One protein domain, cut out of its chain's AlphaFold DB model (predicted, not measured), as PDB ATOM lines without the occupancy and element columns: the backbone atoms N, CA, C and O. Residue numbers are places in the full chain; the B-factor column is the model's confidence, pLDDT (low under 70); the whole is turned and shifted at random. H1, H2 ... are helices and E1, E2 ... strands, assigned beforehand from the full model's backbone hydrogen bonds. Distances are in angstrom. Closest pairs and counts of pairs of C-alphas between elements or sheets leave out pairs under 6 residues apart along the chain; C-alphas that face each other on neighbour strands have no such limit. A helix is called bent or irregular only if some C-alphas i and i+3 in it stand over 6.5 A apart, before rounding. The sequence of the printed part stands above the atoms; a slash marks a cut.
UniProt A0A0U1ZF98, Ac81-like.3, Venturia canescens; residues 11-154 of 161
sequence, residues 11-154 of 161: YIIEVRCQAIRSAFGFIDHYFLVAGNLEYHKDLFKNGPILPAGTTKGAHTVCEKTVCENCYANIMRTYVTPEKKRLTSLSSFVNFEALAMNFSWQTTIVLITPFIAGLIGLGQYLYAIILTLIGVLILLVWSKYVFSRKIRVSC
ATOM      1  N   TYR A  11      19.801 -31.326  64.993       88.12
ATOM      2  CA  TYR A  11      20.630 -32.523  64.995       88.12
ATOM      3  C   TYR A  11      21.879 -32.257  64.172       88.12
ATOM      4  O   TYR A  11      21.798 -31.692  63.081       88.12
ATOM      5  N   ILE A  12      23.028 -32.701  64.669       88.88
ATOM      6  CA  ILE A  12      24.282 -32.654  63.920       88.88
ATOM      7  C   ILE A  12      24.503 -34.024  63.290       88.88
ATOM      8  O   ILE A  12      24.476 -35.053  63.968       88.88
ATOM      9  N   ILE A  13      24.715 -34.021  61.981       89.75
ATOM     10  CA  ILE A  13      25.128 -35.192  61.218       89.75
ATOM     11  C   ILE A  13      26.470 -34.906  60.559       89.75
ATOM     12  O   ILE A  13      26.717 -33.811  60.058       89.75
ATOM     13  N   GLU A  14      27.336 -35.904  60.517       89.81
ATOM     14  CA  GLU A  14      28.625 -35.809  59.849       89.81
ATOM     15  C   GLU A  14      28.663 -36.773  58.672       89.81
ATOM     16  O   GLU A  14      28.243 -37.919  58.777       89.81
ATOM     17  N   VAL A  15      29.215 -36.335  57.550       87.25
ATOM     18  CA  VAL A  15      29.675 -37.239  56.502       87.25
ATOM     19  C   VAL A  15      31.175 -37.374  56.665       87.25
ATOM     20  O   VAL A  15      31.918 -36.387  56.615       87.25
ATOM     21  N   ARG A  16      31.612 -38.609  56.874       87.31
ATOM     22  CA  ARG A  16      33.017 -38.973  56.963       87.31
ATOM     23  C   ARG A  16      33.431 -39.756  55.729       87.31
ATOM     24  O   ARG A  16      32.621 -40.419  55.085       87.31
ATOM     25  N   CYS A  17      34.704 -39.634  55.402       84.19
ATOM     26  CA  CYS A  17      35.337 -40.240  54.249       84.19
ATOM     27  C   CYS A  17      36.593 -40.988  54.700       84.19
ATOM     28  O   CYS A  17      37.354 -40.494  55.537       84.19
ATOM     29  N   GLN A  18      36.821 -42.174  54.149       84.44
ATOM     30  CA  GLN A  18      38.047 -42.933  54.344       84.44
ATOM     31  C   GLN A  18      38.532 -43.495  53.011       84.44
ATOM     32  O   GLN A  18      37.808 -44.227  52.346       84.44
ATOM     33  N   ALA A  19      39.791 -43.232  52.669       78.88
ATOM     34  CA  ALA A  19      40.420 -43.832  51.502       78.88
ATOM     35  C   ALA A  19      40.447 -45.368  51.617       78.88
ATOM     36  O   ALA A  19      40.939 -45.933  52.604       78.88
ATOM     37  N   ILE A  20      39.949 -46.061  50.593       77.69
ATOM     38  CA  ILE A  20      39.939 -47.521  50.546       77.69
ATOM     39  C   ILE A  20      41.349 -48.009  50.209       77.69
ATOM     40  O   ILE A  20      41.858 -47.807  49.104       77.69
ATOM     41  N   ARG A  21      41.982 -48.714  51.156       75.38
ATOM     42  CA  ARG A  21      43.347 -49.241  50.981       75.38
ATOM     43  C   ARG A  21      43.474 -50.181  49.782       75.38
ATOM     44  O   ARG A  21      44.457 -50.093  49.057       75.38
ATOM     45  N   SER A  22      42.487 -51.048  49.549       74.94
ATOM     46  CA  SER A  22      42.486 -51.972  48.404       74.94
ATOM     47  C   SER A  22      42.328 -51.270  47.054       74.94
ATOM     48  O   SER A  22      42.657 -51.856  46.032       74.94
ATOM     49  N   ALA A  23      41.865 -50.020  47.046       72.31
ATOM     50  CA  ALA A  23      41.792 -49.183  45.856       72.31
ATOM     51  C   ALA A  23      43.004 -48.243  45.733       72.31
ATOM     52  O   ALA A  23      42.923 -47.253  45.017       72.31
ATOM     53  N   PHE A  24      44.098 -48.493  46.470       70.69
ATOM     54  CA  PHE A  24      45.284 -47.624  46.526       70.69
ATOM     55  C   PHE A  24      44.965 -46.154  46.866       70.69
ATOM     56  O   PHE A  24      45.721 -45.250  46.522       70.69
ATOM     57  N   GLY A  25      43.844 -45.906  47.552       65.50
ATOM     58  CA  GLY A  25      43.370 -44.559  47.870       65.50
ATOM     59  C   GLY A  25      42.787 -43.776  46.690       65.50
ATOM     60  O   GLY A  25      42.570 -42.579  46.826       65.50
ATOM     61  N   PHE A  26      42.516 -44.428  45.556       65.12
ATOM     62  CA  PHE A  26      41.811 -43.824  44.418       65.12
ATOM     63  C   PHE A  26      40.294 -43.778  44.596       65.12
ATOM     64  O   PHE A  26      39.611 -43.044  43.885       65.12
ATOM     65  N   ILE A  27      39.767 -44.588  45.514       71.19
ATOM     66  CA  ILE A  27      38.348 -44.629  45.841       71.19
ATOM     67  C   ILE A  27      38.204 -44.363  47.329       71.19
ATOM     68  O   ILE A  27      38.888 -44.966  48.161       71.19
ATOM     69  N   ASP A  28      37.274 -43.476  47.633       76.31
ATOM     70  CA  ASP A  28      36.917 -43.077  48.976       76.31
ATOM     71  C   ASP A  28      35.624 -43.769  49.415       76.31
ATOM     72  O   ASP A  28      34.630 -43.809  48.689       76.31
ATOM     73  N   HIS A  29      35.634 -44.304  50.632       79.75
ATOM     74  CA  HIS A  29      34.454 -44.827  51.302       79.75
ATOM     75  C   HIS A  29      33.789 -43.715  52.108       79.75
ATOM     76  O   HIS A  29      34.352 -43.244  53.100       79.75
ATOM     77  N   TYR A  30      32.587 -43.311  51.702       82.06
ATOM     78  CA  TYR A  30      31.795 -42.303  52.406       82.06
ATOM     79  C   TYR A  30      30.752 -42.961  53.307       82.06
ATOM     80  O   TYR A  30      30.034 -43.871  52.893       82.06
ATOM     81  N   PHE A  31      30.620 -42.459  54.529       84.44
ATOM     82  CA  PHE A  31      29.645 -42.940  55.503       84.44
ATOM     83  C   PHE A  31      29.125 -41.791  56.368       84.44
ATOM     84  O   PHE A  31      29.771 -40.752  56.516       84.44
ATOM     85  N   LEU A  32      27.924 -41.962  56.912       87.31
ATOM     86  CA  LEU A  32      27.257 -40.964  57.744       87.31
ATOM     87  C   LEU A  32      27.471 -41.291  59.217       87.31
ATOM     88  O   LEU A  32      27.347 -42.439  59.617       87.31
ATOM     89  N   VAL A  33      27.738 -40.289  60.040       88.56
ATOM     90  CA  VAL A  33      27.787 -40.411  61.495       88.56
ATOM     91  C   VAL A  33      26.700 -39.533  62.082       88.56
ATOM     92  O   VAL A  33      26.596 -38.352  61.759       88.56
ATOM     93  N   ALA A  34      25.870 -40.124  62.928       87.12
ATOM     94  CA  ALA A  34      24.794 -39.422  63.607       87.12
ATOM     95  C   ALA A  34      24.633 -39.991  65.017       87.12
ATOM     96  O   ALA A  34      24.368 -41.185  65.197       87.12
ATOM     97  N   GLY A  35      24.823 -39.135  66.022       85.62
ATOM     98  CA  GLY A  35      24.954 -39.573  67.410       85.62
ATOM     99  C   GLY A  35      26.134 -40.538  67.581       85.62
ATOM    100  O   GLY A  35      27.230 -40.274  67.097       85.62
ATOM    101  N   ASN A  36      25.892 -41.678  68.233       85.62
ATOM    102  CA  ASN A  36      26.903 -42.713  68.492       85.62
ATOM    103  C   ASN A  36      26.940 -43.834  67.436       85.62
ATOM    104  O   ASN A  36      27.420 -44.930  67.726       85.62
ATOM    105  N   LEU A  37      26.436 -43.586  66.224       87.69
ATOM    106  CA  LEU A  37      26.353 -44.589  65.161       87.69
ATOM    107  C   LEU A  37      26.988 -44.101  63.856       87.69
ATOM    108  O   LEU A  37      26.805 -42.952  63.451       87.69
ATOM    109  N   GLU A  38      27.695 -45.011  63.190       87.56
ATOM    110  CA  GLU A  38      28.222 -44.909  61.830       87.56
ATOM    111  C   GLU A  38      27.334 -45.727  60.881       87.56
ATOM    112  O   GLU A  38      27.092 -46.911  61.103       87.56
ATOM    113  N   TYR A  39      26.860 -45.103  59.808       85.31
ATOM    114  CA  TYR A  39      26.002 -45.681  58.781       85.31
ATOM    115  C   TYR A  39      26.782 -45.769  57.474       85.31
ATOM    116  O   TYR A  39      27.063 -44.762  56.819       85.31
ATOM    117  N   HIS A  40      27.113 -46.991  57.088       81.19
ATOM    118  CA  HIS A  40      27.868 -47.313  55.890       81.19
ATOM    119  C   HIS A  40      26.888 -47.728  54.794       81.19
ATOM    120  O   HIS A  40      26.078 -48.636  54.986       81.19
ATOM    121  N   LYS A  41      26.943 -47.044  53.647       66.56
ATOM    122  CA  LYS A  41      26.251 -47.491  52.432       66.56
ATOM    123  C   LYS A  41      27.146 -48.562  51.811       66.56
ATOM    124  O   LYS A  41      28.360 -48.375  51.799       66.56
ATOM    125  N   ASP A  42      26.548 -49.643  51.326       57.91
ATOM    126  CA  ASP A  42      27.210 -50.799  50.709       57.91
ATOM    127  C   ASP A  42      27.856 -51.791  51.698       57.91
ATOM    128  O   ASP A  42      27.883 -51.578  52.914       57.91
ATOM    129  N   LEU A  43      28.328 -52.922  51.153       51.72
ATOM    130  CA  LEU A  43      28.934 -54.078  51.833       51.72
ATOM    131  C   LEU A  43      30.204 -53.700  52.618       51.72
ATOM    132  O   LEU A  43      31.330 -54.066  52.280       51.72
ATOM    133  N   PHE A  44      30.024 -52.996  53.730       58.16
ATOM    134  CA  PHE A  44      31.037 -52.913  54.759       58.16
ATOM    135  C   PHE A  44      31.096 -54.270  55.459       58.16
ATOM    136  O   PHE A  44      30.074 -54.810  55.883       58.16
ATOM    137  N   LYS A  45      32.299 -54.841  55.576       58.00
ATOM    138  CA  LYS A  45      32.509 -56.221  56.057       58.00
ATOM    139  C   LYS A  45      31.847 -56.508  57.415       58.00
ATOM    140  O   LYS A  45      31.506 -57.650  57.697       58.00
ATOM    141  N   ASN A  46      31.656 -55.470  58.228       58.34
ATOM    142  CA  ASN A  46      31.118 -55.553  59.585       58.34
ATOM    143  C   ASN A  46      29.618 -55.210  59.680       58.34
ATOM    144  O   ASN A  46      29.081 -55.147  60.780       58.34
ATOM    145  N   GLY A  47      28.941 -54.995  58.549       65.94
ATOM    146  CA  GLY A  47      27.539 -54.591  58.487       65.94
ATOM    147  C   GLY A  47      27.339 -53.086  58.246       65.94
ATOM    148  O   GLY A  47      28.286 -52.306  58.334       65.94
ATOM    149  N   PRO A  48      26.101 -52.672  57.917       74.81
ATOM    150  CA  PRO A  48      25.791 -51.312  57.463       74.81
ATOM    151  C   PRO A  48      25.687 -50.277  58.593       74.81
ATOM    152  O   PRO A  48      25.687 -49.080  58.319       74.81
ATOM    153  N   ILE A  49      25.566 -50.705  59.853       83.25
ATOM    154  CA  ILE A  49      25.452 -49.814  61.015       83.25
ATOM    155  C   ILE A  49      26.446 -50.277  62.073       83.25
ATOM    156  O   ILE A  49      26.401 -51.430  62.501       83.25
ATOM    157  N   LEU A  50      27.331 -49.379  62.489       84.19
ATOM    158  CA  LEU A  50      28.410 -49.645  63.433       84.19
ATOM    159  C   LEU A  50      28.411 -48.609  64.563       84.19
ATOM    160  O   LEU A  50      27.894 -47.506  64.387       84.19
ATOM    161  N   PRO A  51      29.001 -48.917  65.727       86.12
ATOM    162  CA  PRO A  51      29.269 -47.909  66.747       86.12
ATOM    163  C   PRO A  51      30.205 -46.809  66.227       86.12
ATOM    164  O   PRO A  51      31.135 -47.082  65.461       86.12
ATOM    165  N   ALA A  52      30.005 -45.572  66.680       83.44
ATOM    166  CA  ALA A  52      30.897 -44.461  66.358       83.44
ATOM    167  C   ALA A  52      32.344 -44.731  66.800       83.44
ATOM    168  O   ALA A  52      32.599 -45.232  67.893       83.44
ATOM    169  N   GLY A  53      33.301 -44.383  65.937       80.94
ATOM    170  CA  GLY A  53      34.729 -44.621  66.139       80.94
ATOM    171  C   GLY A  53      35.222 -45.981  65.636       80.94
ATOM    172  O   GLY A  53      36.421 -46.257  65.738       80.94
ATOM    173  N   THR A  54      34.347 -46.819  65.065       84.25
ATOM    174  CA  THR A  54      34.754 -48.103  64.470       84.25
ATOM    175  C   THR A  54      35.675 -47.873  63.270       84.25
ATOM    176  O   THR A  54      36.687 -48.563  63.107       84.25
ATOM    177  N   THR A  55      35.390 -46.850  62.463       81.50
ATOM    178  CA  THR A  55      36.151 -46.544  61.248       81.50
ATOM    179  C   THR A  55      37.321 -45.598  61.530       81.50
ATOM    180  O   THR A  55      37.250 -44.379  61.351       81.50
ATOM    181  N   LYS A  56      38.442 -46.168  61.993       80.31
ATOM    182  CA  LYS A  56      39.664 -45.414  62.339       80.31
ATOM    183  C   LYS A  56      40.294 -44.717  61.129       80.31
ATOM    184  O   LYS A  56      40.462 -45.314  60.069       80.31
ATOM    185  N   GLY A  57      40.745 -43.477  61.327       77.44
ATOM    186  CA  GLY A  57      41.437 -42.694  60.296       77.44
ATOM    187  C   GLY A  57      40.514 -42.107  59.225       77.44
ATOM    188  O   GLY A  57      41.002 -41.669  58.188       77.44
ATOM    189  N   ALA A  58      39.201 -42.110  59.455       84.62
ATOM    190  CA  ALA A  58      38.261 -41.389  58.614       84.62
ATOM    191  C   ALA A  58      38.316 -39.878  58.879       84.62
ATOM    192  O   ALA A  58      38.475 -39.435  60.018       84.62
ATOM    193  N   HIS A  59      38.159 -39.094  57.818       85.81
ATOM    194  CA  HIS A  59      38.139 -37.640  57.845       85.81
ATOM    195  C   HIS A  59      36.703 -37.118  57.732       85.81
ATOM    196  O   HIS A  59      35.939 -37.589  56.891       85.81
ATOM    197  N   THR A  60      36.323 -36.129  58.545       87.56
ATOM    198  CA  THR A  60      35.015 -35.465  58.421       87.56
ATOM    199  C   THR A  60      35.052 -34.452  57.283       87.56
ATOM    200  O   THR A  60      35.625 -33.376  57.431       87.56
ATOM    201  N   VAL A  61      34.395 -34.780  56.170       85.88
ATOM    202  CA  VAL A  61      34.330 -33.929  54.969       85.88
ATOM    203  C   VAL A  61      33.168 -32.942  55.022       85.88
ATOM    204  O   VAL A  61      33.249 -31.833  54.494       85.88
ATOM    205  N   CYS A  62      32.076 -33.313  55.691       85.44
ATOM    206  CA  CYS A  62      30.915 -32.450  55.838       85.44
ATOM    207  C   CYS A  62      30.291 -32.619  57.220       85.44
ATOM    208  O   CYS A  62      30.156 -33.730  57.718       85.44
ATOM    209  N   GLU A  63      29.896 -31.512  57.826       88.50
ATOM    210  CA  GLU A  63      29.095 -31.468  59.042       88.50
ATOM    211  C   GLU A  63      27.842 -30.660  58.722       88.50
ATOM    212  O   GLU A  63      27.934 -29.540  58.208       88.50
ATOM    213  N   LYS A  64      26.668 -31.243  58.960       86.06
ATOM    214  CA  LYS A  64      25.394 -30.572  58.728       86.06
ATOM    215  C   LYS A  64      24.585 -30.480  60.002       86.06
ATOM    216  O   LYS A  64      24.328 -31.493  60.646       86.06
ATOM    217  N   THR A  65      24.103 -29.279  60.289       87.31
ATOM    218  CA  THR A  65      23.092 -29.053  61.321       87.31
ATOM    219  C   THR A  65      21.730 -29.077  60.646       87.31
ATOM    220  O   THR A  65      21.461 -28.274  59.753       87.31
ATOM    221  N   VAL A  66      20.872 -30.021  61.016       86.81
ATOM    222  CA  VAL A  66      19.573 -30.254  60.374       86.81
ATOM    223  C   VAL A  66      18.438 -30.186  61.387       86.81
ATOM    224  O   VAL A  66      18.609 -30.579  62.537       86.81
ATOM    225  N   CYS A  67      17.269 -29.702  60.961       87.75
ATOM    226  CA  CYS A  67      16.059 -29.808  61.773       87.75
ATOM    227  C   CYS A  67      15.576 -31.264  61.851       87.75
ATOM    228  O   CYS A  67      15.954 -32.107  61.027       87.75
ATOM    229  N   GLU A  68      14.696 -31.552  62.806       86.56
ATOM    230  CA  GLU A  68      14.111 -32.878  63.035       86.56
ATOM    231  C   GLU A  68      13.520 -33.517  61.766       86.56
ATOM    232  O   GLU A  68      13.804 -34.676  61.451       86.56
ATOM    233  N   ASN A  69      12.774 -32.748  60.969       83.88
ATOM    234  CA  ASN A  69      12.173 -33.242  59.726       83.88
ATOM    235  C   ASN A  69      13.230 -33.652  58.690       83.88
ATOM    236  O   ASN A  69      13.119 -34.701  58.045       83.88
ATOM    237  N   CYS A  70      14.279 -32.842  58.528       82.81
ATOM    238  CA  CYS A  70      15.381 -33.158  57.624       82.81
ATOM    239  C   CYS A  70      16.175 -34.367  58.117       82.81
ATOM    240  O   CYS A  70      16.506 -35.238  57.315       82.81
ATOM    241  N   TYR A  71      16.422 -34.457  59.423       85.25
ATOM    242  CA  TYR A  71      17.070 -35.607  60.040       85.25
ATOM    243  C   TYR A  71      16.297 -36.904  59.766       85.25
ATOM    244  O   TYR A  71      16.868 -37.867  59.253       85.25
ATOM    245  N   ALA A  72      14.983 -36.913  60.008       83.69
ATOM    246  CA  ALA A  72      14.133 -38.077  59.771       83.69
ATOM    247  C   ALA A  72      14.138 -38.516  58.295       83.69
ATOM    248  O   ALA A  72      14.212 -39.711  58.001       83.69
ATOM    249  N   ASN A  73      14.103 -37.567  57.355       81.50
ATOM    250  CA  ASN A  73      14.160 -37.864  55.922       81.50
ATOM    251  C   ASN A  73      15.514 -38.441  55.490       81.50
ATOM    252  O   ASN A  73      15.549 -39.398  54.712       81.50
ATOM    253  N   ILE A  74      16.617 -37.895  56.009       79.12
ATOM    254  CA  ILE A  74      17.969 -38.417  55.777       79.12
ATOM    255  C   ILE A  74      18.043 -39.845  56.311       79.12
ATOM    256  O   ILE A  74      18.304 -40.772  55.548       79.12
ATOM    257  N   MET A  75      17.705 -40.057  57.581       81.50
ATOM    258  CA  MET A  75      17.759 -41.384  58.191       81.50
ATOM    259  C   MET A  75      16.871 -42.394  57.473       81.50
ATOM    260  O   MET A  75      17.331 -43.488  57.165       81.50
ATOM    261  N   ARG A  76      15.643 -42.026  57.090       76.31
ATOM    262  CA  ARG A  76      14.784 -42.897  56.276       76.31
ATOM    263  C   ARG A  76      15.474 -43.274  54.969       76.31
ATOM    264  O   ARG A  76      15.498 -44.442  54.602       76.31
ATOM    265  N   THR A  77      16.082 -42.313  54.285       71.12
ATOM    266  CA  THR A  77      16.767 -42.555  53.012       71.12
ATOM    267  C   THR A  77      17.946 -43.513  53.182       71.12
ATOM    268  O   THR A  77      18.131 -44.394  52.350       71.12
ATOM    269  N   TYR A  78      18.726 -43.393  54.257       68.56
ATOM    270  CA  TYR A  78      19.975 -44.144  54.420       68.56
ATOM    271  C   TYR A  78      19.867 -45.438  55.233       68.56
ATOM    272  O   TYR A  78      20.703 -46.314  55.044       68.56
ATOM    273  N   VAL A  79      18.827 -45.601  56.052       67.88
ATOM    274  CA  VAL A  79      18.568 -46.814  56.854       67.88
ATOM    275  C   VAL A  79      17.648 -47.808  56.123       67.88
ATOM    276  O   VAL A  79      17.548 -48.969  56.515       67.88
ATOM    277  N   THR A  80      16.987 -47.405  55.030       61.16
ATOM    278  CA  THR A  80      16.124 -48.326  54.268       61.16
ATOM    279  C   THR A  80      16.952 -49.441  53.592       61.16
ATOM    280  O   THR A  80      17.931 -49.128  52.910       61.16
ATOM    281  N   PRO A  81      16.550 -50.728  53.708       54.12
ATOM    282  CA  PRO A  81      17.284 -51.861  53.138       54.12
ATOM    283  C   PRO A  81      17.505 -51.768  51.618       54.12
ATOM    284  O   PRO A  81      16.571 -51.471  50.865       54.12
ATOM    285  N   GLU A  82      18.712 -52.126  51.162       51.66
ATOM    286  CA  GLU A  82      19.174 -52.104  49.755       51.66
ATOM    287  C   GLU A  82      18.199 -52.731  48.745       51.66
ATOM    288  O   GLU A  82      18.061 -52.228  47.628       51.66
ATOM    289  N   LYS A  83      17.457 -53.782  49.132       43.47
ATOM    290  CA  LYS A  83      16.513 -54.487  48.241       43.47
ATOM    291  C   LYS A  83      15.417 -53.596  47.645       43.47
ATOM    292  O   LYS A  83      14.937 -53.901  46.560       43.47
ATOM    293  N   LYS A  84      15.018 -52.505  48.310       46.81
ATOM    294  CA  LYS A  84      14.015 -51.559  47.774       46.81
ATOM    295  C   LYS A  84      14.622 -50.449  46.909       46.81
ATOM    296  O   LYS A  84      13.887 -49.688  46.289       46.81
ATOM    297  N   ARG A  85      15.952 -50.321  46.890       48.12
ATOM    298  CA  ARG A  85      16.660 -49.181  46.294       48.12
ATOM    299  C   ARG A  85      17.051 -49.406  44.839       48.12
ATOM    300  O   ARG A  85      16.912 -48.472  44.054       48.12
ATOM    301  N   LEU A  86      17.426 -50.637  44.478       43.66
ATOM    302  CA  LEU A  86      17.791 -51.053  43.112       43.66
ATOM    303  C   LEU A  86      16.700 -50.773  42.060       43.66
ATOM    304  O   LEU A  86      17.008 -50.645  40.881       43.66
ATOM    305  N   THR A  87      15.438 -50.627  42.470       40.34
ATOM    306  CA  THR A  87      14.306 -50.294  41.588       40.34
ATOM    307  C   THR A  87      14.020 -48.793  41.478       40.34
ATOM    308  O   THR A  87      13.068 -48.403  40.810       40.34
ATOM    309  N   SER A  88      14.801 -47.927  42.133       41.66
ATOM    310  CA  SER A  88      14.613 -46.472  42.091       41.66
ATOM    311  C   SER A  88      15.907 -45.746  41.714       41.66
ATOM    312  O   SER A  88      16.996 -46.107  42.163       41.66
ATOM    313  N   LEU A  89      15.782 -44.641  40.970       42.59
ATOM    314  CA  LEU A  89      16.878 -43.700  40.683       42.59
ATOM    315  C   LEU A  89      17.567 -43.134  41.949       42.59
ATOM    316  O   LEU A  89      18.581 -42.454  41.850       42.59
ATOM    317  N   SER A  90      17.079 -43.433  43.161       43.03
ATOM    318  CA  SER A  90      17.729 -43.039  44.420       43.03
ATOM    319  C   SER A  90      19.098 -43.698  44.657       43.03
ATOM    320  O   SER A  90      19.822 -43.299  45.573       43.03
ATOM    321  N   SER A  91      19.487 -44.665  43.817       42.66
ATOM    322  CA  SER A  91      20.832 -45.253  43.802       42.66
ATOM    323  C   SER A  91      21.927 -44.208  43.532       42.66
ATOM    324  O   SER A  91      23.017 -44.335  44.080       42.66
ATOM    325  N   PHE A  92      21.607 -43.120  42.816       42.91
ATOM    326  CA  PHE A  92      22.537 -42.018  42.526       42.91
ATOM    327  C   PHE A  92      22.777 -41.061  43.711       42.91
ATOM    328  O   PHE A  92      23.716 -40.264  43.688       42.91
ATOM    329  N   VAL A  93      21.965 -41.138  44.776       48.56
ATOM    330  CA  VAL A  93      22.136 -40.320  45.988       48.56
ATOM    331  C   VAL A  93      23.070 -41.051  46.956       48.56
ATOM    332  O   VAL A  93      22.643 -41.762  47.873       48.56
ATOM    333  N   ASN A  94      24.375 -40.935  46.723       63.09
ATOM    334  CA  ASN A  94      25.411 -41.402  47.649       63.09
ATOM    335  C   ASN A  94      25.634 -40.417  48.803       63.09
ATOM    336  O   ASN A  94      25.238 -39.257  48.731       63.09
ATOM    337  N   PHE A  95      26.267 -40.876  49.887       65.19
ATOM    338  CA  PHE A  95      26.729 -39.980  50.958       65.19
ATOM    339  C   PHE A  95      27.697 -38.914  50.432       65.19
ATOM    340  O   PHE A  95      27.688 -37.783  50.906       65.19
ATOM    341  N   GLU A  96      28.443 -39.251  49.381       59.16
ATOM    342  CA  GLU A  96      29.221 -38.311  48.579       59.16
ATOM    343  C   GLU A  96      28.337 -37.183  48.024       59.16
ATOM    344  O   GLU A  96      28.598 -36.018  48.298       59.16
ATOM    345  N   ALA A  97      27.209 -37.500  47.377       60.88
ATOM    346  CA  ALA A  97      26.267 -36.489  46.891       60.88
ATOM    347  C   ALA A  97      25.672 -35.640  48.033       60.88
ATOM    348  O   ALA A  97      25.396 -34.460  47.834       60.88
ATOM    349  N   LEU A  98      25.526 -36.196  49.243       63.19
ATOM    350  CA  LEU A  98      25.103 -35.421  50.414       63.19
ATOM    351  C   LEU A  98      26.168 -34.398  50.839       63.19
ATOM    352  O   LEU A  98      25.812 -33.295  51.253       63.19
ATOM    353  N   ALA A  99      27.453 -34.741  50.749       59.88
ATOM    354  CA  ALA A  99      28.558 -33.841  51.076       59.88
ATOM    355  C   ALA A  99      28.876 -32.844  49.945       59.88
ATOM    356  O   ALA A  99      29.341 -31.740  50.213       59.88
ATOM    357  N   MET A 100      28.619 -33.226  48.693       61.75
ATOM    358  CA  MET A 100      29.234 -32.604  47.519       61.75
ATOM    359  C   MET A 100      28.273 -32.111  46.441       61.75
ATOM    360  O   MET A 100      28.709 -31.438  45.512       61.75
ATOM    361  N   ASN A 101      26.992 -32.486  46.509       62.19
ATOM    362  CA  ASN A 101      25.995 -32.341  45.437       62.19
ATOM    363  C   ASN A 101      26.340 -33.064  44.115       62.19
ATOM    364  O   ASN A 101      25.544 -33.033  43.180       62.19
ATOM    365  N   PHE A 102      27.487 -33.742  44.037       61.62
ATOM    366  CA  PHE A 102      27.970 -34.501  42.885       61.62
ATOM    367  C   PHE A 102      28.555 -35.836  43.363       61.62
ATOM    368  O   PHE A 102      29.108 -35.896  44.460       61.62
ATOM    369  N   SER A 103      28.423 -36.902  42.570       68.50
ATOM    370  CA  SER A 103      29.026 -38.211  42.863       68.50
ATOM    371  C   SER A 103      29.922 -38.670  41.717       68.50
ATOM    372  O   SER A 103      29.683 -38.306  40.559       68.50
ATOM    373  N   TRP A 104      30.922 -39.507  42.011       69.56
ATOM    374  CA  TRP A 104      31.779 -40.104  40.973       69.56
ATOM    375  C   TRP A 104      30.965 -40.888  39.932       69.56
ATOM    376  O   TRP A 104      31.287 -40.890  38.745       69.56
ATOM    377  N   GLN A 105      29.863 -41.504  40.368       71.38
ATOM    378  CA  GLN A 105      28.948 -42.266  39.519       71.38
ATOM    379  C   GLN A 105      28.261 -41.360  38.493       71.38
ATOM    380  O   GLN A 105      28.197 -41.709  37.315       71.38
ATOM    381  N   THR A 106      27.802 -40.177  38.915       71.06
ATOM    382  CA  THR A 106      27.211 -39.179  38.012       71.06
ATOM    383  C   THR A 106      28.223 -38.723  36.961       71.06
ATOM    384  O   THR A 106      27.877 -38.614  35.785       71.06
ATOM    385  N   THR A 107      29.484 -38.516  37.354       74.38
ATOM    386  CA  THR A 107      30.559 -38.129  36.429       74.38
ATOM    387  C   THR A 107      30.802 -39.189  35.358       74.38
ATOM    388  O   THR A 107      30.905 -38.853  34.179       74.38
ATOM    389  N   ILE A 108      30.844 -40.471  35.733       79.12
ATOM    390  CA  ILE A 108      31.025 -41.561  34.765       79.12
ATOM    391  C   ILE A 108      29.864 -41.598  33.777       79.12
ATOM    392  O   ILE A 108      30.102 -41.555  32.574       79.12
ATOM    393  N   VAL A 109      28.621 -41.605  34.270       81.56
ATOM    394  CA  VAL A 109      27.423 -41.657  33.414       81.56
ATOM    395  C   VAL A 109      27.401 -40.504  32.407       81.56
ATOM    396  O   VAL A 109      27.017 -40.706  31.258       81.56
ATOM    397  N   LEU A 110      27.850 -39.315  32.814       82.19
ATOM    398  CA  LEU A 110      27.892 -38.141  31.946       82.19
ATOM    399  C   LEU A 110      28.995 -38.224  30.880       82.19
ATOM    400  O   LEU A 110      28.778 -37.781  29.756       82.19
ATOM    401  N   ILE A 111      30.159 -38.800  31.196       83.44
ATOM    402  CA  ILE A 111      31.317 -38.854  30.283       83.44
ATOM    403  C   ILE A 111      31.254 -40.062  29.328       83.44
ATOM    404  O   ILE A 111      31.671 -39.953  28.171       83.44
ATOM    405  N   THR A 112      30.704 -41.203  29.761       87.75
ATOM    406  CA  THR A 112      30.603 -42.437  28.958       87.75
ATOM    407  C   THR A 112      30.025 -42.252  27.543       87.75
ATOM    408  O   THR A 112      30.635 -42.787  26.613       87.75
ATOM    409  N   PRO A 113      28.919 -41.514  27.303       90.38
ATOM    410  CA  PRO A 113      28.379 -41.361  25.948       90.38
ATOM    411  C   PRO A 113      29.338 -40.639  24.989       90.38
ATOM    412  O   PRO A 113      29.396 -40.987  23.812       90.38
ATOM    413  N   PHE A 114      30.141 -39.691  25.481       91.19
ATOM    414  CA  PHE A 114      31.136 -38.990  24.660       91.19
ATOM    415  C   PHE A 114      32.286 -39.915  24.260       91.19
ATOM    416  O   PHE A 114      32.697 -39.925  23.102       91.19
ATOM    417  N   ILE A 115      32.762 -40.742  25.198       91.88
ATOM    418  CA  ILE A 115      33.777 -41.766  24.915       91.88
ATOM    419  C   ILE A 115      33.246 -42.757  23.872       91.88
ATOM    420  O   ILE A 115      33.931 -43.042  22.892       91.88
ATOM    421  N   ALA A 116      32.013 -43.242  24.047       92.69
ATOM    422  CA  ALA A 116      31.385 -44.171  23.110       92.69
ATOM    423  C   ALA A 116      31.234 -43.562  21.704       92.69
ATOM    424  O   ALA A 116      31.540 -44.228  20.716       92.69
ATOM    425  N   GLY A 117      30.833 -42.288  21.610       95.25
ATOM    426  CA  GLY A 117      30.747 -41.563  20.341       95.25
ATOM    427  C   GLY A 117      32.096 -41.452  19.623       95.25
ATOM    428  O   GLY A 117      32.181 -41.746  18.434       95.25
ATOM    429  N   LEU A 118      33.169 -41.103  20.343       94.00
ATOM    430  CA  LEU A 118      34.522 -41.021  19.776       94.00
ATOM    431  C   LEU A 118      35.025 -42.379  19.271       94.00
ATOM    432  O   LEU A 118      35.618 -42.455  18.196       94.00
ATOM    433  N   ILE A 119      34.751 -43.455  20.014       95.38
ATOM    434  CA  ILE A 119      35.071 -44.823  19.587       95.38
ATOM    435  C   ILE A 119      34.296 -45.182  18.313       95.38
ATOM    436  O   ILE A 119      34.893 -45.687  17.364       95.38
ATOM    437  N   GLY A 120      32.996 -44.874  18.256       95.81
ATOM    438  CA  GLY A 120      32.161 -45.119  17.076       95.81
ATOM    439  C   GLY A 120      32.638 -44.380  15.820       95.81
ATOM    440  O   GLY A 120      32.486 -44.890  14.715       95.81
ATOM    441  N   LEU A 121      33.273 -43.216  15.986       96.62
ATOM    442  CA  LEU A 121      33.886 -42.436  14.904       96.62
ATOM    443  C   LEU A 121      35.326 -42.872  14.565       96.62
ATOM    444  O   LEU A 121      35.983 -42.228  13.748       96.62
ATOM    445  N   GLY A 122      35.852 -43.928  15.198       95.00
ATOM    446  CA  GLY A 122      37.230 -44.398  15.006       95.00
ATOM    447  C   GLY A 122      38.300 -43.477  15.609       95.00
ATOM    448  O   GLY A 122      39.492 -43.647  15.353       95.00
ATOM    449  N   GLN A 123      37.904 -42.504  16.432       96.50
ATOM    450  CA  GLN A 123      38.781 -41.516  17.061       96.50
ATOM    451  C   GLN A 123      39.360 -42.030  18.390       96.50
ATOM    452  O   GLN A 123      39.233 -41.402  19.443       96.50
ATOM    453  N   TYR A 124      40.031 -43.184  18.345       93.81
ATOM    454  CA  TYR A 124      40.523 -43.883  19.539       93.81
ATOM    455  C   TYR A 124      41.484 -43.046  20.391       93.81
ATOM    456  O   TYR A 124      41.375 -43.046  21.615       93.81
ATOM    457  N   LEU A 125      42.392 -42.292  19.760       94.81
ATOM    458  CA  LEU A 125      43.335 -41.433  20.481       94.81
ATOM    459  C   LEU A 125      42.601 -40.386  21.333       94.81
ATOM    460  O   LEU A 125      42.933 -40.197  22.501       94.81
ATOM    461  N   TYR A 126      41.568 -39.750  20.779       93.31
ATOM    462  CA  TYR A 126      40.772 -38.753  21.496       93.31
ATOM    463  C   TYR A 126      39.937 -39.380  22.615       93.31
ATOM    464  O   TYR A 126      39.823 -38.789  23.687       93.31
ATOM    465  N   ALA A 127      39.417 -40.595  22.416       92.44
ATOM    466  CA  ALA A 127      38.731 -41.342  23.470       92.44
ATOM    467  C   ALA A 127      39.667 -41.656  24.656       92.44
ATOM    468  O   ALA A 127      39.279 -41.496  25.816       92.44
ATOM    469  N   ILE A 128      40.919 -42.041  24.376       93.19
ATOM    470  CA  ILE A 128      41.944 -42.277  25.403       93.19
ATOM    471  C   ILE A 128      42.275 -40.975  26.140       93.19
ATOM    472  O   ILE A 128      42.257 -40.955  27.370       93.19
ATOM    473  N   ILE A 129      42.528 -39.882  25.413       94.00
ATOM    474  CA  ILE A 129      42.828 -38.572  26.013       94.00
ATOM    475  C   ILE A 129      41.681 -38.120  26.923       94.00
ATOM    476  O   ILE A 129      41.925 -37.735  28.067       94.00
ATOM    477  N   LEU A 130      40.433 -38.216  26.459       91.12
ATOM    478  CA  LEU A 130      39.258 -37.843  27.247       91.12
ATOM    479  C   LEU A 130      39.136 -38.688  28.523       91.12
ATOM    480  O   LEU A 130      38.838 -38.156  29.591       91.12
ATOM    481  N   THR A 131      39.424 -39.987  28.429       89.38
ATOM    482  CA  THR A 131      39.427 -40.894  29.585       89.38
ATOM    483  C   THR A 131      40.490 -40.484  30.606       89.38
ATOM    484  O   THR A 131      40.189 -40.376  31.793       89.38
ATOM    485  N   LEU A 132      41.717 -40.198  30.159       91.56
ATOM    486  CA  LEU A 132      42.812 -39.769  31.035       91.56
ATOM    487  C   LEU A 132      42.503 -38.440  31.733       91.56
ATOM    488  O   LEU A 132      42.726 -38.315  32.936       91.56
ATOM    489  N   ILE A 133      41.945 -37.470  31.004       90.12
ATOM    490  CA  ILE A 133      41.505 -36.192  31.577       90.12
ATOM    491  C   ILE A 133      40.410 -36.426  32.624       90.12
ATOM    492  O   ILE A 133      40.493 -35.876  33.720       90.12
ATOM    493  N   GLY A 134      39.421 -37.275  32.327       85.94
ATOM    494  CA  GLY A 134      38.356 -37.624  33.269       85.94
ATOM    495  C   GLY A 134      38.896 -38.236  34.564       85.94
ATOM    496  O   GLY A 134      38.507 -37.814  35.652       85.94
ATOM    497  N   VAL A 135      39.848 -39.170  34.459       85.00
ATOM    498  CA  VAL A 135      40.526 -39.757  35.624       85.00
ATOM    499  C   VAL A 135      41.279 -38.687  36.413       85.00
ATOM    500  O   VAL A 135      41.101 -38.601  37.623       85.00
ATOM    501  N   LEU A 136      42.071 -37.828  35.762       87.38
ATOM    502  CA  LEU A 136      42.804 -36.757  36.448       87.38
ATOM    503  C   LEU A 136      41.874 -35.806  37.208       87.38
ATOM    504  O   LEU A 136      42.145 -35.488  38.366       87.38
ATOM    505  N   ILE A 137      40.765 -35.387  36.592       84.44
ATOM    506  CA  ILE A 137      39.765 -34.530  37.241       84.44
ATOM    507  C   ILE A 137      39.179 -35.234  38.467       84.44
ATOM    508  O   ILE A 137      39.102 -34.619  39.529       84.44
ATOM    509  N   LEU A 138      38.816 -36.516  38.355       79.00
ATOM    510  CA  LEU A 138      38.296 -37.299  39.480       79.00
ATOM    511  C   LEU A 138      39.300 -37.385  40.635       79.00
ATOM    512  O   LEU A 138      38.917 -37.196  41.787       79.00
ATOM    513  N   LEU A 139      40.582 -37.613  40.337       80.12
ATOM    514  CA  LEU A 139      41.638 -37.689  41.349       80.12
ATOM    515  C   LEU A 139      41.855 -36.355  42.064       80.12
ATOM    516  O   LEU A 139      41.927 -36.308  43.293       80.12
ATOM    517  N   VAL A 140      41.938 -35.259  41.303       82.94
ATOM    518  CA  VAL A 140      42.072 -33.908  41.865       82.94
ATOM    519  C   VAL A 140      40.851 -33.568  42.717       82.94
ATOM    520  O   VAL A 140      41.004 -33.027  43.812       82.94
ATOM    521  N   TRP A 141      39.652 -33.923  42.251       78.62
ATOM    522  CA  TRP A 141      38.409 -33.682  42.971       78.62
ATOM    523  C   TRP A 141      38.337 -34.474  44.279       78.62
ATOM    524  O   TRP A 141      38.188 -33.865  45.332       78.62
ATOM    525  N   SER A 142      38.537 -35.796  44.255       73.69
ATOM    526  CA  SER A 142      38.583 -36.623  45.477       73.69
ATOM    527  C   SER A 142      39.588 -36.060  46.490       73.69
ATOM    528  O   SER A 142      39.261 -35.870  47.666       73.69
ATOM    529  N   LYS A 143      40.781 -35.653  46.034       78.56
ATOM    530  CA  LYS A 143      41.789 -35.068  46.925       78.56
ATOM    531  C   LYS A 143      41.372 -33.715  47.499       78.56
ATOM    532  O   LYS A 143      41.586 -33.465  48.687       78.56
ATOM    533  N   TYR A 144      40.787 -32.849  46.673       78.62
ATOM    534  CA  TYR A 144      40.255 -31.557  47.103       78.62
ATOM    535  C   TYR A 144      39.225 -31.738  48.224       78.62
ATOM    536  O   TYR A 144      39.257 -31.029  49.228       78.62
ATOM    537  N   VAL A 145      38.372 -32.746  48.099       72.25
ATOM    538  CA  VAL A 145      37.292 -33.051  49.043       72.25
ATOM    539  C   VAL A 145      37.831 -33.583  50.348       72.25
ATOM    540  O   VAL A 145      37.474 -33.080  51.408       72.25
ATOM    541  N   PHE A 146      38.761 -34.532  50.274       72.81
ATOM    542  CA  PHE A 146      39.441 -35.055  51.450       72.81
ATOM    543  C   PHE A 146      40.175 -33.959  52.242       72.81
ATOM    544  O   PHE A 146      40.384 -34.096  53.442       72.81
ATOM    545  N   SER A 147      40.579 -32.867  51.587       75.38
ATOM    546  CA  SER A 147      41.293 -31.758  52.232       75.38
ATOM    547  C   SER A 147      40.398 -30.725  52.923       75.38
ATOM    548  O   SER A 147      40.920 -29.844  53.609       75.38
ATOM    549  N   ARG A 148      39.070 -30.784  52.748       73.38
ATOM    550  CA  ARG A 148      38.150 -29.765  53.265       73.38
ATOM    551  C   ARG A 148      37.079 -30.359  54.164       73.38
ATOM    552  O   ARG A 148      36.446 -31.355  53.840       73.38
ATOM    553  N   LYS A 149      36.801 -29.630  55.245       82.69
ATOM    554  CA  LYS A 149      35.613 -29.813  56.077       82.69
ATOM    555  C   LYS A 149      34.628 -28.688  55.781       82.69
ATOM    556  O   LYS A 149      34.918 -27.524  56.052       82.69
ATOM    557  N   ILE A 150      33.466 -29.030  55.235       82.44
ATOM    558  CA  ILE A 150      32.388 -28.076  54.954       82.44
ATOM    559  C   ILE A 150      31.362 -28.146  56.084       82.44
ATOM    560  O   ILE A 150      30.905 -29.232  56.435       82.44
ATOM    561  N   ARG A 151      30.975 -26.998  56.644       83.88
ATOM    562  CA  ARG A 151      29.866 -26.904  57.603       83.88
ATOM    563  C   ARG A 151      28.662 -26.268  56.922       83.88
ATOM    564  O   ARG A 151      28.812 -25.219  56.302       83.88
ATOM    565  N   VAL A 152      27.498 -26.911  56.993       81.81
ATOM    566  CA  VAL A 152      26.267 -26.416  56.357       81.81
ATOM    567  C   VAL A 152      25.092 -26.523  57.318       81.81
ATOM    568  O   VAL A 152      24.739 -27.614  57.757       81.81
ATOM    569  N   SER A 153      24.424 -25.407  57.581       82.38
ATOM    570  CA  SER A 153      23.171 -25.402  58.338       82.38
ATOM    571  C   SER A 153      21.978 -25.552  57.399       82.38
ATOM    572  O   SER A 153      21.936 -24.987  56.304       82.38
ATOM    573  N   CYS A 154      20.996 -26.344  57.819       81.50
ATOM    574  CA  CYS A 154      19.749 -26.524  57.099       81.50
ATOM    575  C   CYS A 154      19.006 -25.195  56.980       81.50
ATOM    576  O   CYS A 154      18.890 -24.437  57.941       81.50
TER     577      CYS A 154
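AT A GLANCE: This is residues 11 to 154 of the 161 residues of the protein "Ac81-like.3" of Venturia canescens (UniProt A0A0U1ZF98). A strongly twisted sheet of six strands makes the head of this domain, with H1 and H3 packed on one of its faces, and a long helical hairpin, H4 and H5, forms an arm that makes the length. H5 comes back to the sheet with its residues 142 to 146, while the small helix H2 lies off the sheet, near the base of the arm. The printed part has 144 residues, with five named helices and six named strands in the order E1 E2 E3 E4 E5 H1 H2 H3 H4 H5 E6, and its class is mixed, helices and strands. The sheet is mixed, in the order E4 E3 E2 E1 E5 E6. The whole is only just compact, close to loose, with a radius of gyration of the C-alphas of 17.2 A, and it is elongated, spanning 54 by 33 by 32 A.

HOW THE PARTS SIT: E1, residues 11 to 19, and E2, residues 28 to 34, form an antiparallel hairpin at 159 degrees, with N 14 and O 33 within hydrogen-bond range at 2.8 A. E3, residues 37 to 40, forms a hairpin with E2 at 148 degrees, with N 39 and O 32 at 2.7 A. E4, residues 49 to 51, forms a hairpin with E3 at 143 degrees, with N 50 and O 38 at 2.8 A. E1 to E4 are a meander, each strand the antiparallel neighbour of the one before. E5, residues 59 to 67, is antiparallel to E1 at 159 degrees, with N 13 and O 64 at 2.9 A. H1, residues 68 to 79, is on the sheet at a height of 8.9 A, with the C-alphas of Tyr 11 and Glu 68 the closest to E1 at 6.8 A. It runs along the strands, only just, at 29 degrees to E1 on the local plane. H2, residues 89 to 92, is not on the sheet. H3, residues 95 to 100, is on the same face as H1 at a height of 7.5 A and runs across the strands, at 84 degrees to E1 on the local plane; its closest C-alphas to E5 are those of Ala 99 and Cys 62, 5.5 A apart. H1 and H3 are apart. H4, residues 104 to 120, is not on the sheet; it has a kink of 31 degrees near residue 111 and is only just irregular, with C-alphas 110 and 113 6.8 A apart. H2 and H4 are close but not clearly touching, the closest C-alphas being those of Phe 92 and Gln 105, 7.1 A. H5, residues 124 to 146, touches H4 in a helical hairpin, at a shallow tilt of 9 degrees, opposite ways; the closest C-alphas are those of Ile 115 and Ala 127, 5.2 A. H5 is on the sheet, over none of its strands; its closest C-alphas to E5 are those of Phe 146 and Val 61, 6.3 A. H1, H3 and H5 with the sheet make two layers, helices on one face of a sheet. E6, residues 150 to 153, is parallel to E5 at 5 degrees, with N 63 and O 150 at 2.9 A. E5, the five helices and E6 form a strand-helix-strand unit, two parallel neighbour strands with helices between. Every O i to N i+4 pair is within hydrogen-bond range in H1, H3 and H5, against 11 of 13 in H4; H2 is too short for such a pair.

IN THESE COORDINATES: E1 begins at C-alpha 11 (20.630, -32.523, 64.995) and is 26.5 A long; E2 is 19.3 A and E5 23.8 A. H1 measures 15.9 A. H4 measures 24.4 A and ends at C-alpha 120 (32.161, -45.119, 17.076), and H5 measures 33.1 A. E6 ends at C-alpha 153 (23.171, -25.402, 58.338).

THE WHOLE: The C-alphas farthest apart are those of Glu 68 and Gly 122, 54.5 A. The printed part has no cut, and no link is long. The mean pLDDT of the printed part is 77.2; residues 25 to 26, 41 to 47 and 78 to 104 are under 70.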